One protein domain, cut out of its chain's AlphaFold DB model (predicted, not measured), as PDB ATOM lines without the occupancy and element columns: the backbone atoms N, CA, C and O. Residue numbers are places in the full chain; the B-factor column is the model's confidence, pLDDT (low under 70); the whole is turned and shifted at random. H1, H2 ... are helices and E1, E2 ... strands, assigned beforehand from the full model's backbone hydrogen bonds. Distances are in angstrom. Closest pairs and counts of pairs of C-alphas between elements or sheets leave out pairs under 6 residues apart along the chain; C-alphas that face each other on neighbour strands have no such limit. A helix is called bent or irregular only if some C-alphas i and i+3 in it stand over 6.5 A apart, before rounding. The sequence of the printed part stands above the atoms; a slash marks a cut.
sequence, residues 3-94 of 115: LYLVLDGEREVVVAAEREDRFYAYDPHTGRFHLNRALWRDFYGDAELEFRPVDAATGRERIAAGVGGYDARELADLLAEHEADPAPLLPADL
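This is residues 3 to 94 of the 115 residues of an uncharacterized protein of Kineococcus xinjiangensis (UniProt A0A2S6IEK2). What does the model look like? It is a rounded body in three layers: a strongly twisted sheet of five strands forms the middle, with H1 and H3 over one face and H2, with the short H4 near it, on the other. H3 lies towards the E4 edge, while H1 crosses E2. What is it made of? The printed part has 92 residues with five named strands and four named helices, in the order E1 E2 E3 E4 H1 E5 H2 H3 H4; the class is mixed, and the sheet runs E4 E3 E2 E1 E5, all antiparallel. How compact is it? It is compact and rounded, with a radius of gyration of the C-alphas of 12.2 A and spans of 28 by 28 by 27 A.

How do the strands pair? E1, residues 3 to 8, E2, residues 11 to 19, E3, residues 22 to 27, and E4, residues 32 to 35, form a meander, each strand the antiparallel neighbour of the one before, in three hairpins. N 6 and O 14 of E1 and E2 are 2.9 A apart, N 24 and O 17 of E3 and E2 2.8 A, and N 34 and O 25 of E4 and E3 2.9 A. E5, residues 50 to 54, is an edge strand antiparallel to E1 at 149 degrees, with N 5 and O 52 2.8 A apart. What is on one face? H1, residues 37 to 46, runs across E2 at 81 degrees on the local plane; its closest C-alphas to E3 are Trp 40 and Phe 23, 5.6 A. H3, residues 76 to 83, is on the same face and apart from H1; its closest C-alphas to E4 are His 82 and His 34, 6.1 A. What is on the opposite face? H2, residues 56 to 64, has a height over the sheet of 9.0 A; its closest C-alphas to E2 are Gly 59 and Val 15, 6.5 A. H4, residues 91 to 94, is near H2, with 8 pairs of C-alphas within 10 A. Are the helix backbones complete? Every O i to N i+4 pair is within hydrogen-bond range in H2 and H3, and 5 of 6 in H1; H4 is too short for such a pair.

Where does the printed part begin? E1 begins at C-alpha 3, (218.397, 142.735, 174.422), and is 16.4 A long; E2 is 24.0 A and E3 15.9 A. What follows the meander? H1 is 12.5 A long and irregular, but only just: C-alphas 43 and 46 are 7.0 A apart. E5 and H2 are each 12.2 A long. Where does it end? H4 ends at C-alpha 94, (218.731, 135.653, 169.787).

How large is it? The two C-alphas farthest apart, those of Glu 10 and Pro 86, are 32.7 A apart. Are there cuts or long links? The printed part has no cut, and residues 65 to 75 make the long link from H2 to H3. Where is confidence low? Residues 72 to 73 are under 70; the mean pLDDT of the printed part is 84.7.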
ATOM      1  N   LEU A   3     218.211 143.535 173.218       92.00
ATOM      2  CA  LEU A   3     218.397 142.735 174.422       92.00
ATOM      3  C   LEU A   3     218.368 143.660 175.625       92.00
ATOM      4  O   LEU A   3     218.948 144.746 175.600       92.00
ATOM      5  N   TYR A   4     217.708 143.200 176.675       93.38
ATOM      6  CA  TYR A   4     217.556 143.936 177.911       93.38
ATOM      7  C   TYR A   4     217.905 143.033 179.087       93.38
ATOM      8  O   TYR A   4     217.513 141.868 179.140       93.38
ATOM      9  N   LEU A   5     218.633 143.584 180.046       93.31
ATOM     10  CA  LEU A   5     218.697 143.048 181.390       93.31
ATOM     11  C   LEU A   5     217.562 143.693 182.180       93.31
ATOM     12  O   LEU A   5     217.520 144.917 182.303       93.31
ATOM     13  N   VAL A   6     216.635 142.872 182.664       91.75
ATOM     14  CA  VAL A   6     215.489 143.325 183.452       91.75
ATOM     15  C   VAL A   6     215.881 143.314 184.921       91.75
ATOM     16  O   VAL A   6     216.325 142.280 185.431       91.75
ATOM     17  N   LEU A   7     215.726 144.452 185.592       91.31
ATOM     18  CA  LEU A   7     216.003 144.608 187.014       91.31
ATOM     19  C   LEU A   7     214.728 144.966 187.782       91.31
ATOM     20  O   LEU A   7     213.908 145.749 187.311       91.31
ATOM     21  N   ASP A   8     214.609 144.417 188.984       88.81
ATOM     22  CA  ASP A   8     213.627 144.798 189.999       88.81
ATOM     23  C   ASP A   8     214.398 145.442 191.157       88.81
ATOM     24  O   ASP A   8     215.005 144.766 191.997       88.81
ATOM     25  N   GLY A   9     214.509 146.771 191.114       87.44
ATOM     26  CA  GLY A   9     215.413 147.526 191.981       87.44
ATOM     27  C   GLY A   9     216.880 147.123 191.783       87.44
ATOM     28  O   GLY A   9     217.468 147.363 190.733       87.44
ATOM     29  N   GLU A  10     217.489 146.520 192.807       86.00
ATOM     30  CA  GLU A  10     218.887 146.055 192.775       86.00
ATOM     31  C   GLU A  10     219.029 144.602 192.293       86.00
ATOM     32  O   GLU A  10     220.143 144.109 192.104       86.00
ATOM     33  N   ARG A  11     217.908 143.891 192.114       85.88
ATOM     34  CA  ARG A  11     217.907 142.483 191.732       85.88
ATOM     35  C   ARG A  11     217.849 142.347 190.221       85.88
ATOM     36  O   ARG A  11     216.923 142.825 189.576       85.88
ATOM     37  N   GLU A  12     218.792 141.603 189.664       89.25
ATOM     38  CA  GLU A  12     218.728 141.182 188.268       89.25
ATOM     39  C   GLU A  12     217.715 140.039 188.139       89.25
ATOM     40  O   GLU A  12     217.899 138.957 188.704       89.25
ATOM     41  N   VAL A  13     216.613 140.304 187.441       88.19
ATOM     42  CA  VAL A  13     215.478 139.384 187.361       88.19
ATOM     43  C   VAL A  13     215.665 138.423 186.213       88.19
ATOM     44  O   VAL A  13     215.616 137.229 186.447       88.19
ATOM     45  N   VAL A  14     215.870 138.908 184.985       91.06
ATOM     46  CA  VAL A  14     215.940 138.046 183.796       91.06
ATOM     47  C   VAL A  14     216.602 138.757 182.614       91.06
ATOM     48  O   VAL A  14     216.579 139.985 182.524       91.06
ATOM     49  N   VAL A  15     217.175 137.994 181.677       92.44
ATOM     50  CA  VAL A  15     217.547 138.522 180.352       92.44
ATOM     51  C   VAL A  15     216.339 138.442 179.430       92.44
ATOM     52  O   VAL A  15     215.814 137.357 179.179       92.44
ATOM     53  N   ALA A  16     215.921 139.585 178.901       93.06
ATOM     54  CA  ALA A  16     214.828 139.697 177.955       93.06
ATOM     55  C   ALA A  16     215.335 140.025 176.546       93.06
ATOM     56  O   ALA A  16     216.305 140.761 176.365       93.06
ATOM     57  N   ALA A  17     214.648 139.503 175.537       91.81
ATOM     58  CA  ALA A  17     214.893 139.795 174.135       91.81
ATOM     59  C   ALA A  17     213.618 140.321 173.478       91.81
ATOM     60  O   ALA A  17     212.566 139.692 173.558       91.81
ATOM     61  N   GLU A  18     213.721 141.452 172.794       91.38
ATOM     62  CA  GLU A  18     212.643 142.037 172.005       91.38
ATOM     63  C   GLU A  18     212.869 141.734 170.521       91.38
ATOM     64  O   GLU A  18     213.857 142.160 169.903       91.38
ATOM     65  N   ARG A  19     211.923 141.001 169.934       88.25
ATOM     66  CA  ARG A  19     211.917 140.635 168.519       88.25
ATOM     67  C   ARG A  19     210.492 140.714 167.982       88.25
ATOM     68  O   ARG A  19     209.607 140.059 168.519       88.25
ATOM     69  N   GLU A  20     210.302 141.460 166.892       87.00
ATOM     70  CA  GLU A  20     209.004 141.578 166.197       87.00
ATOM     71  C   GLU A  20     207.866 141.982 167.158       87.00
ATOM     72  O   GLU A  20     206.825 141.328 167.206       87.00
ATOM     73  N   ASP A  21     208.111 143.014 167.979       82.81
ATOM     74  CA  ASP A  21     207.187 143.542 169.002       82.81
ATOM     75  C   ASP A  21     206.781 142.526 170.085       82.81
ATOM     76  O   ASP A  21     205.794 142.705 170.802       82.81
ATOM     77  N   ARG A  22     207.545 141.441 170.232       87.00
ATOM     78  CA  ARG A  22     207.357 140.428 171.270       87.00
ATOM     79  C   ARG A  22     208.563 140.375 172.186       87.00
ATOM     80  O   ARG A  22     209.703 140.413 171.721       87.00
ATOM     81  N   PHE A  23     208.290 140.232 173.477       90.12
ATOM     82  CA  PHE A  23     209.308 140.016 174.494       90.12
ATOM     83  C   PHE A  23     209.440 138.533 174.800       90.12
ATOM     84  O   PHE A  23     208.448 137.837 175.013       90.12
ATOM     85  N   TYR A  24     210.680 138.073 174.844       90.44
ATOM     86  CA  TYR A  24     211.042 136.726 175.239       90.44
ATOM     87  C   TYR A  24     211.921 136.794 176.482       90.44
ATOM     88  O   TYR A  24     212.867 137.576 176.509       90.44
ATOM     89  N   ALA A  25     211.628 135.990 177.497       90.56
ATOM     90  CA  ALA A  25     212.401 135.907 178.730       90.56
ATOM     91  C   ALA A  25     213.261 134.643 178.720       90.56
ATOM     92  O   ALA A  25     212.771 133.570 178.370       90.56
ATOM     93  N   TYR A  26     214.532 134.763 179.101       90.31
ATOM     94  CA  TYR A  26     215.387 133.599 179.301       90.31
ATOM     95  C   TYR A  26     214.971 132.831 180.553       90.31
ATOM     96  O   TYR A  26     214.887 133.399 181.640       90.31
ATOM     97  N   ASP A  27     214.777 131.530 180.403       87.25
ATOM     98  CA  ASP A  27     214.487 130.627 181.500       87.25
ATOM     99  C   ASP A  27     215.675 129.671 181.720       87.25
ATOM    100  O   ASP A  27     216.005 128.884 180.823       87.25
ATOM    101  N   PRO A  28     216.335 129.710 182.893       85.44
ATOM    102  CA  PRO A  28     217.507 128.879 183.159       85.44
ATOM    103  C   PRO A  28     217.177 127.395 183.370       85.44
ATOM    104  O   PRO A  28     218.062 126.561 183.190       85.44
ATOM    105  N   HIS A  29     215.936 127.038 183.727       82.38
ATOM    106  CA  HIS A  29     215.532 125.638 183.923       82.38
ATOM    107  C   HIS A  29     215.412 124.904 182.591       82.38
ATOM    108  O   HIS A  29     215.823 123.753 182.460       82.38
ATOM    109  N   THR A  30     214.886 125.589 181.581       83.06
ATOM    110  CA  THR A  30     214.748 125.059 180.218       83.06
ATOM    111  C   THR A  30     215.952 125.382 179.326       83.06
ATOM    112  O   THR A  30     216.155 124.731 178.296       83.06
ATOM    113  N   GLY A  31     216.747 126.392 179.696       86.19
ATOM    114  CA  GLY A  31     217.876 126.906 178.923       86.19
ATOM    115  C   GLY A  31     217.466 127.650 177.647       86.19
ATOM    116  O   GLY A  31     218.262 127.740 176.709       86.19
ATOM    117  N   ARG A  32     216.221 128.134 177.572       88.81
ATOM    118  CA  ARG A  32     215.614 128.711 176.362       88.81
ATOM    119  C   ARG A  32     214.913 130.029 176.657       88.81
ATOM    120  O   ARG A  32     214.634 130.360 177.802       88.81
ATOM    121  N   PHE A  33     214.644 130.782 175.599       89.44
ATOM    122  CA  PHE A  33     213.851 131.999 175.648       89.44
ATOM    123  C   PHE A  33     212.390 131.693 175.321       89.44
ATOM    124  O   PHE A  33     212.093 131.159 174.251       89.44
ATOM    125  N   HIS A  34     211.490 132.080 176.219       89.75
ATOM    126  CA  HIS A  34     210.048 131.848 176.104       89.75
ATOM    127  C   HIS A  34     209.302 133.154 175.942       89.75
ATOM    128  O   HIS A  34     209.723 134.179 176.478       89.75
ATOM    129  N   LEU A  35     208.195 133.134 175.204       88.00
ATOM    130  CA  LEU A  35     207.381 134.325 175.007       88.00
ATOM    131  C   LEU A  35     206.811 134.793 176.351       88.00
ATOM    132  O   LEU A  35     206.005 134.100 176.959       88.00
ATOM    133  N   ASN A  36     207.161 136.005 176.779       85.56
ATOM    134  CA  ASN A  36     206.705 136.554 178.048       85.56
ATOM    135  C   ASN A  36     205.871 137.818 177.820       85.56
ATOM    136  O   ASN A  36     206.378 138.915 177.569       85.56
ATOM    137  N   ARG A  37     204.547 137.658 177.919       84.31
ATOM    138  CA  ARG A  37     203.590 138.763 177.749       84.31
ATOM    139  C   ARG A  37     203.582 139.730 178.929       84.31
ATOM    140  O   ARG A  37     203.196 140.882 178.741       84.31
ATOM    141  N   ALA A  38     203.989 139.283 180.118       84.31
ATOM    142  CA  ALA A  38     204.072 140.149 181.287       84.31
ATOM    143  C   ALA A  38     205.160 141.213 181.093       84.31
ATOM    144  O   ALA A  38     204.884 142.386 181.314       84.31
ATOM    145  N   LEU A  39     206.327 140.832 180.556       86.44
ATOM    146  CA  LEU A  39     207.388 141.786 180.206       86.44
ATOM    147  C   LEU A  39     206.942 142.796 179.147       86.44
ATOM    148  O   LEU A  39     207.246 143.976 179.267       86.44
ATOM    149  N   TRP A  40     206.196 142.354 178.129       88.00
ATOM    150  CA  TRP A  40     205.648 143.271 177.125       88.00
ATOM    151  C   TRP A  40     204.699 144.299 177.758       88.00
ATOM    152  O   TRP A  40     204.786 145.487 177.454       88.00
ATOM    153  N   ARG A  41     203.806 143.858 178.655       86.31
ATOM    154  CA  ARG A  41     202.875 144.756 179.353       86.31
ATOM    155  C   ARG A  41     203.615 145.750 180.244       86.31
ATOM    156  O   ARG A  41     203.247 146.918 180.255       86.31
ATOM    157  N   ASP A  42     204.633 145.288 180.958       87.50
ATOM    158  CA  ASP A  42     205.403 146.141 181.856       87.50
ATOM    159  C   ASP A  42     206.213 147.190 181.080       87.50
ATOM    160  O   ASP A  42     206.125 148.379 181.373       87.50
ATOM    161  N   PHE A  43     206.880 146.781 179.996       85.06
ATOM    162  CA  PHE A  43     207.686 147.676 179.161       85.06
ATOM    163  C   PHE A  43     206.883 148.833 178.540       85.06
ATOM    164  O   PHE A  43     207.380 149.954 178.449       85.06
ATOM    165  N   TYR A  44     205.647 148.578 178.094       83.56
ATOM    166  CA  TYR A  44     204.806 149.585 177.426       83.56
ATOM    167  C   TYR A  44     203.744 150.232 178.327       83.56
ATOM    168  O   TYR A  44     203.029 151.124 177.865       83.56
ATOM    169  N   GLY A  45     203.593 149.774 179.570       82.81
ATOM    170  CA  GLY A  45     202.438 150.095 180.407       82.81
ATOM    171  C   GLY A  45     202.803 150.414 181.848       82.81
ATOM    172  O   GLY A  45     202.874 151.590 182.204       82.81
ATOM    173  N   ASP A  46     202.949 149.364 182.662       77.38
ATOM    174  CA  ASP A  46     203.089 149.458 184.124       77.38
ATOM    175  C   ASP A  46     204.428 150.097 184.556       77.38
ATOM    176  O   ASP A  46     204.445 150.875 185.510       77.38
ATOM    177  N   ALA A  47     205.508 149.867 183.794       81.44
ATOM    178  CA  ALA A  47     206.853 150.404 184.020       81.44
ATOM    179  C   ALA A  47     207.389 150.170 185.447       81.44
ATOM    180  O   ALA A  47     208.037 151.046 186.028       81.44
ATOM    181  N   GLU A  48     207.110 148.994 186.014       85.25
ATOM    182  CA  GLU A  48     207.566 148.605 187.350       85.25
ATOM    183  C   GLU A  48     209.026 148.127 187.339       85.25
ATOM    184  O   GLU A  48     209.747 148.348 188.313       85.25
ATOM    185  N   LEU A  49     209.486 147.521 186.238       89.12
ATOM    186  CA  LEU A  49     210.847 146.997 186.099       89.12
ATOM    187  C   LEU A  49     211.762 147.958 185.326       89.12
ATOM    188  O   LEU A  49     211.352 148.673 184.408       89.12
ATOM    189  N   GLU A  50     213.057 147.935 185.650       91.94
ATOM    190  CA  GLU A  50     214.080 148.636 184.869       91.94
ATOM    191  C   GLU A  50     214.553 147.742 183.717       91.94
ATOM    192  O   GLU A  50     215.105 146.662 183.925       91.94
ATOM    193  N   PHE A  51     214.392 148.217 182.481       92.31
ATOM    194  CA  PHE A  51     214.884 147.542 181.282       92.31
ATOM    195  C   PHE A  51     216.189 148.179 180.824       92.31
ATOM    196  O   PHE A  51     216.203 149.167 180.084       92.31
ATOM    197  N   ARG A  52     217.316 147.606 181.248       93.31
ATOM    198  CA  ARG A  52     218.636 148.093 180.850       93.31
ATOM    199  C   ARG A  52     219.053 147.467 179.518       93.31
ATOM    200  O   ARG A  52     219.235 146.253 179.477       93.31
ATOM    201  N   PRO A  53     219.261 148.243 178.441       93.31
ATOM    202  CA  PRO A  53     219.733 147.689 177.177       93.31
ATOM    203  C   PRO A  53     221.137 147.099 177.342       93.31
ATOM    204  O   PRO A  53     222.022 147.725 177.928       93.31
ATOM    205  N   VAL A  54     221.333 145.894 176.814       93.50
ATOM    206  CA  VAL A  54     222.605 145.164 176.852       93.50
ATOM    207  C   VAL A  54     222.947 144.611 175.474       93.50
ATOM    208  O   VAL A  54     222.081 144.431 174.621       93.50
ATOM    209  N   ASP A  55     224.225 144.343 175.237       91.00
ATOM    210  CA  ASP A  55     224.675 143.623 174.051       91.00
ATOM    211  C   ASP A  55     224.619 142.098 174.259       91.00
ATOM    212  O   ASP A  55     224.410 141.585 175.363       91.00
ATOM    213  N   ALA A  56     224.829 141.349 173.177       87.94
ATOM    214  CA  ALA A  56     224.748 139.897 173.204       87.94
ATOM    215  C   ALA A  56     225.864 139.220 174.023       87.94
ATOM    216  O   ALA A  56     225.655 138.106 174.505       87.94
ATOM    217  N   ALA A  57     227.043 139.831 174.172       88.50
ATOM    218  CA  ALA A  57     228.103 139.283 175.019       88.50
ATOM    219  C   ALA A  57     227.727 139.445 176.497       88.50
ATOM    220  O   ALA A  57     227.753 138.468 177.243       88.50
ATOM    221  N   THR A  58     227.249 140.631 176.879       89.31
ATOM    222  CA  THR A  58     226.718 140.888 178.225       89.31
ATOM    223  C   THR A  58     225.540 139.961 178.551       89.31
ATOM    224  O   THR A  58     225.504 139.362 179.623       89.31
ATOM    225  N   GLY A  59     224.599 139.769 177.620       88.06
ATOM    226  CA  GLY A  59     223.477 138.841 177.806       88.06
ATOM    227  C   GLY A  59     223.927 137.401 178.088       88.06
ATOM    228  O   GLY A  59     223.413 136.766 179.009       88.06
ATOM    229  N   ARG A  60     224.934 136.901 177.355       86.38
ATOM    230  CA  ARG A  60     225.527 135.573 177.603       86.38
ATOM    231  C   ARG A  60     226.197 135.485 178.966       86.38
ATOM    232  O   ARG A  60     225.996 134.497 179.664       86.38
ATOM    233  N   GLU A  61     226.961 136.506 179.348       89.56
ATOM    234  CA  GLU A  61     227.633 136.554 180.648       89.56
ATOM    235  C   GLU A  61     226.619 136.451 181.795       89.56
ATOM    236  O   GLU A  61     226.807 135.662 182.717       89.56
ATOM    237  N   ARG A  62     225.494 137.173 181.706       89.19
ATOM    238  CA  ARG A  62     224.440 137.144 182.735       89.19
ATOM    239  C   ARG A  62     223.680 135.828 182.789       89.19
ATOM    240  O   ARG A  62     223.385 135.343 183.880       89.19
ATOM    241  N   ILE A  63     223.422 135.221 181.634       86.44
ATOM    242  CA  ILE A  63     222.864 133.867 181.560       86.44
ATOM    243  C   ILE A  63     223.815 132.863 182.222       86.44
ATOM    244  O   ILE A  63     223.387 132.081 183.069       86.44
ATOM    245  N   ALA A  64     225.110 132.921 181.901       85.81
ATOM    246  CA  ALA A  64     226.124 132.056 182.502       85.81
ATOM    247  C   ALA A  64     226.293 132.303 184.013       85.81
ATOM    248  O   ALA A  64     226.597 131.370 184.755       85.81
ATOM    249  N   ALA A  65     226.057 133.533 184.476       86.19
ATOM    250  CA  ALA A  65     226.044 133.899 185.891       86.19
ATOM    251  C   ALA A  65     224.783 133.427 186.647       86.19
ATOM    252  O   ALA A  65     224.746 133.522 187.873       86.19
ATOM    253  N   GLY A  66     223.768 132.900 185.950       82.69
ATOM    254  CA  GLY A  66     222.554 132.353 186.562       82.69
ATOM    255  C   GLY A  66     221.458 133.382 186.851       82.69
ATOM    256  O   GLY A  66     220.623 133.156 187.730       82.69
ATOM    257  N   VAL A  67     221.438 134.511 186.134       84.25
ATOM    258  CA  VAL A  67     220.318 135.461 186.219       84.25
ATOM    259  C   VAL A  67     219.009 134.789 185.786       84.25
ATOM    260  O   VAL A  67     219.024 133.908 184.926       84.25
ATOM    261  N   GLY A  68     217.867 135.169 186.363       73.25
ATOM    262  CA  GLY A  68     216.616 134.435 186.113       73.25
ATOM    263  C   GLY A  68     216.433 133.197 186.971       73.25
ATOM    264  O   GLY A  68     215.433 132.508 186.810       73.25
ATOM    265  N   GLY A  69     217.357 132.900 187.889       74.62
ATOM    266  CA  GLY A  69     217.191 131.814 188.845       74.62
ATOM    267  C   GLY A  69     215.996 132.058 189.768       74.62
ATOM    268  O   GLY A  69     216.018 132.958 190.611       74.62
ATOM    269  N   TYR A  70     214.967 131.231 189.625       72.50
ATOM    270  CA  TYR A  70     213.830 131.163 190.536       72.50
ATOM    271  C   TYR A  70     213.641 129.730 191.039       72.50
ATOM    272  O   TYR A  70     213.999 128.770 190.350       72.50
ATOM    273  N   ASP A  71     213.098 129.569 192.248       71.38
ATOM    274  CA  ASP A  71     212.801 128.241 192.775       71.38
ATOM    275  C   ASP A  71     211.616 127.644 192.000       71.38
ATOM    276  O   ASP A  71     210.502 128.173 192.013       71.38
ATOM    277  N   ALA A  72     211.863 126.540 191.292       64.81
ATOM    278  CA  ALA A  72     210.861 125.877 190.460       64.81
ATOM    279  C   ALA A  72     209.644 125.377 191.260       64.81
ATOM    280  O   ALA A  72     208.595 125.120 190.676       64.81
ATOM    281  N   ARG A  73     209.754 125.232 192.590       68.81
ATOM    282  CA  ARG A  73     208.613 124.875 193.447       68.81
ATOM    283  C   ARG A  73     207.750 126.082 193.782       68.81
ATOM    284  O   ARG A  73     206.553 125.909 193.979       68.81
ATOM    285  N   GLU A  74     208.341 127.272 193.861       70.94
ATOM    286  CA  GLU A  74     207.618 128.518 194.140       70.94
ATOM    287  C   GLU A  74     206.915 129.069 192.891       70.94
ATOM    288  O   GLU A  74     205.871 129.703 193.003       70.94
ATOM    289  N   LEU A  75     207.452 128.784 191.700       72.19
ATOM    290  CA  LEU A  75     206.956 129.269 190.405       72.19
ATOM    291  C   LEU A  75     206.623 128.114 189.445       72.19
ATOM    292  O   LEU A  75     206.921 128.162 188.253       72.19
ATOM    293  N   ALA A  76     205.984 127.068 189.973       73.38
ATOM    294  CA  ALA A  76     205.608 125.884 189.200       73.38
ATOM    295  C   ALA A  76     204.655 126.206 188.032       73.38
ATOM    296  O   ALA A  76     204.782 125.606 186.969       73.38
ATOM    297  N   ASP A  77     203.742 127.172 188.198       74.38
ATOM    298  CA  ASP A  77     202.840 127.619 187.126       74.38
ATOM    299  C   ASP A  77     203.595 128.293 185.969       74.38
ATOM    300  O   ASP A  77     203.294 128.029 184.806       74.38
ATOM    301  N   LEU A  78     204.606 129.116 186.274       73.00
ATOM    302  CA  LEU A  78     205.449 129.757 185.259       73.00
ATOM    303  C   LEU A  78     206.277 128.713 184.504       73.00
ATOM    304  O   LEU A  78     206.353 128.749 183.279       73.00
ATOM    305  N   LEU A  79     206.857 127.755 185.234       75.50
ATOM    306  CA  LEU A  79     207.608 126.661 184.628       75.50
ATOM    307  C   LEU A  79     206.711 125.814 183.718       75.50
ATOM    308  O   LEU A  79     207.098 125.526 182.591       75.50
ATOM    309  N   ALA A  80     205.500 125.472 184.162       77.38
ATOM    310  CA  ALA A  80     204.546 124.721 183.353       77.38
ATOM    311  C   ALA A  80     204.123 125.485 182.085       77.38
ATOM    312  O   ALA A  80     203.956 124.870 181.032       77.38
ATOM    313  N   GLU A  81     203.976 126.814 182.158       76.06
ATOM    314  CA  GLU A  81     203.707 127.659 180.988       76.06
ATOM    315  C   GLU A  81     204.882 127.642 179.998       76.06
ATOM    316  O   GLU A  81     204.671 127.439 178.804       76.06
ATOM    317  N   HIS A  82     206.119 127.771 180.489       78.62
ATOM    318  CA  HIS A  82     207.326 127.687 179.663       78.62
ATOM    319  C   HIS A  82     207.540 126.284 179.064       78.62
ATOM    320  O   HIS A  82     207.938 126.153 177.909       78.62
ATOM    321  N   GLU A  83     207.254 125.210 179.802       76.31
ATOM    322  CA  GLU A  83     207.321 123.836 179.281       76.31
ATOM    323  C   GLU A  83     206.241 123.555 178.227       76.31
ATOM    324  O   GLU A  83     206.450 122.748 177.319       76.31
ATOM    325  N   ALA A  84     205.092 124.227 178.331       77.81
ATOM    326  CA  ALA A  84     204.009 124.150 177.360       77.81
ATOM    327  C   ALA A  84     204.208 125.078 176.147       77.81
ATOM    328  O   ALA A  84     203.392 125.029 175.219       77.81
ATOM    329  N   ASP A  85     205.260 125.906 176.127       76.00
ATOM    330  CA  ASP A  85     205.526 126.813 175.017       76.00
ATOM    331  C   ASP A  85     205.846 126.013 173.735       76.00
ATOM    332  O   ASP A  85     206.779 125.204 173.702       76.00
ATOM    333  N   PRO A  86     205.073 126.200 172.649       74.38
ATOM    334  CA  PRO A  86     205.234 125.413 171.431       74.38
ATOM    335  C   PRO A  86     206.388 125.896 170.541       74.38
ATOM    336  O   PRO A  86     206.676 125.247 169.532       74.38
ATOM    337  N   ALA A  87     207.017 127.035 170.847       80.56
ATOM    338  CA  ALA A  87     208.031 127.657 170.002       80.56
ATOM    339  C   ALA A  87     209.148 128.360 170.807       80.56
ATOM    340  O   ALA A  87     209.435 129.536 170.548       80.56
ATOM    341  N   PRO A  88     209.834 127.654 171.728       85.00
ATOM    342  CA  PRO A  88     210.883 128.257 172.530       85.00
ATOM    343  C   PRO A  88     212.105 128.553 171.659       85.00
ATOM    344  O   PRO A  88     212.536 127.719 170.856       85.00
ATOM    345  N   LEU A  89     212.692 129.733 171.838       85.81
ATOM    346  CA  LEU A  89     213.847 130.185 171.070       85.81
ATOM    347  C   LEU A  89     215.148 129.788 171.765       85.81
ATOM    348  O   LEU A  89     215.283 129.884 172.988       85.81
ATOM    349  N   LEU A  90     216.136 129.352 170.986       86.81
ATOM    350  CA  LEU A  90     217.456 129.067 171.533       86.81
ATOM    351  C   LEU A  90     218.196 130.384 171.804       86.81
ATOM    352  O   LEU A  90     218.055 131.343 171.040       86.81
ATOM    353  N   PRO A  91     219.063 130.434 172.828       84.75
ATOM    354  CA  PRO A  91     219.938 131.582 173.041       84.75
ATOM    355  C   PRO A  91     220.774 131.924 171.804       84.75
ATOM    356  O   PRO A  91     221.000 133.096 171.536       84.75
ATOM    357  N   ALA A  92     221.177 130.924 171.013       82.94
ATOM    358  CA  ALA A  92     221.921 131.134 169.772       82.94
ATOM    359  C   ALA A  92     221.119 131.898 168.698       82.94
ATOM    360  O   ALA A  92     221.697 132.710 167.981       82.94
ATOM    361  N   ASP A  93     219.797 131.711 168.617       83.88
ATOM    362  CA  ASP A  93     218.937 132.436 167.667       83.88
ATOM    363  C   ASP A  93     218.809 133.931 168.007       83.88
ATOM    364  O   ASP A  93     218.574 134.755 167.121       83.88
ATOM    365  N   LEU A  94     218.946 134.289 169.288       82.12
ATOM    366  CA  LEU A  94     218.731 135.653 169.787       82.12
ATOM    367  C   LEU A  94     220.037 136.406 170.065       82.12
ATOM    368  O   LEU A  94     220.151 137.597 169.791       82.12
TER     369      LEU A  94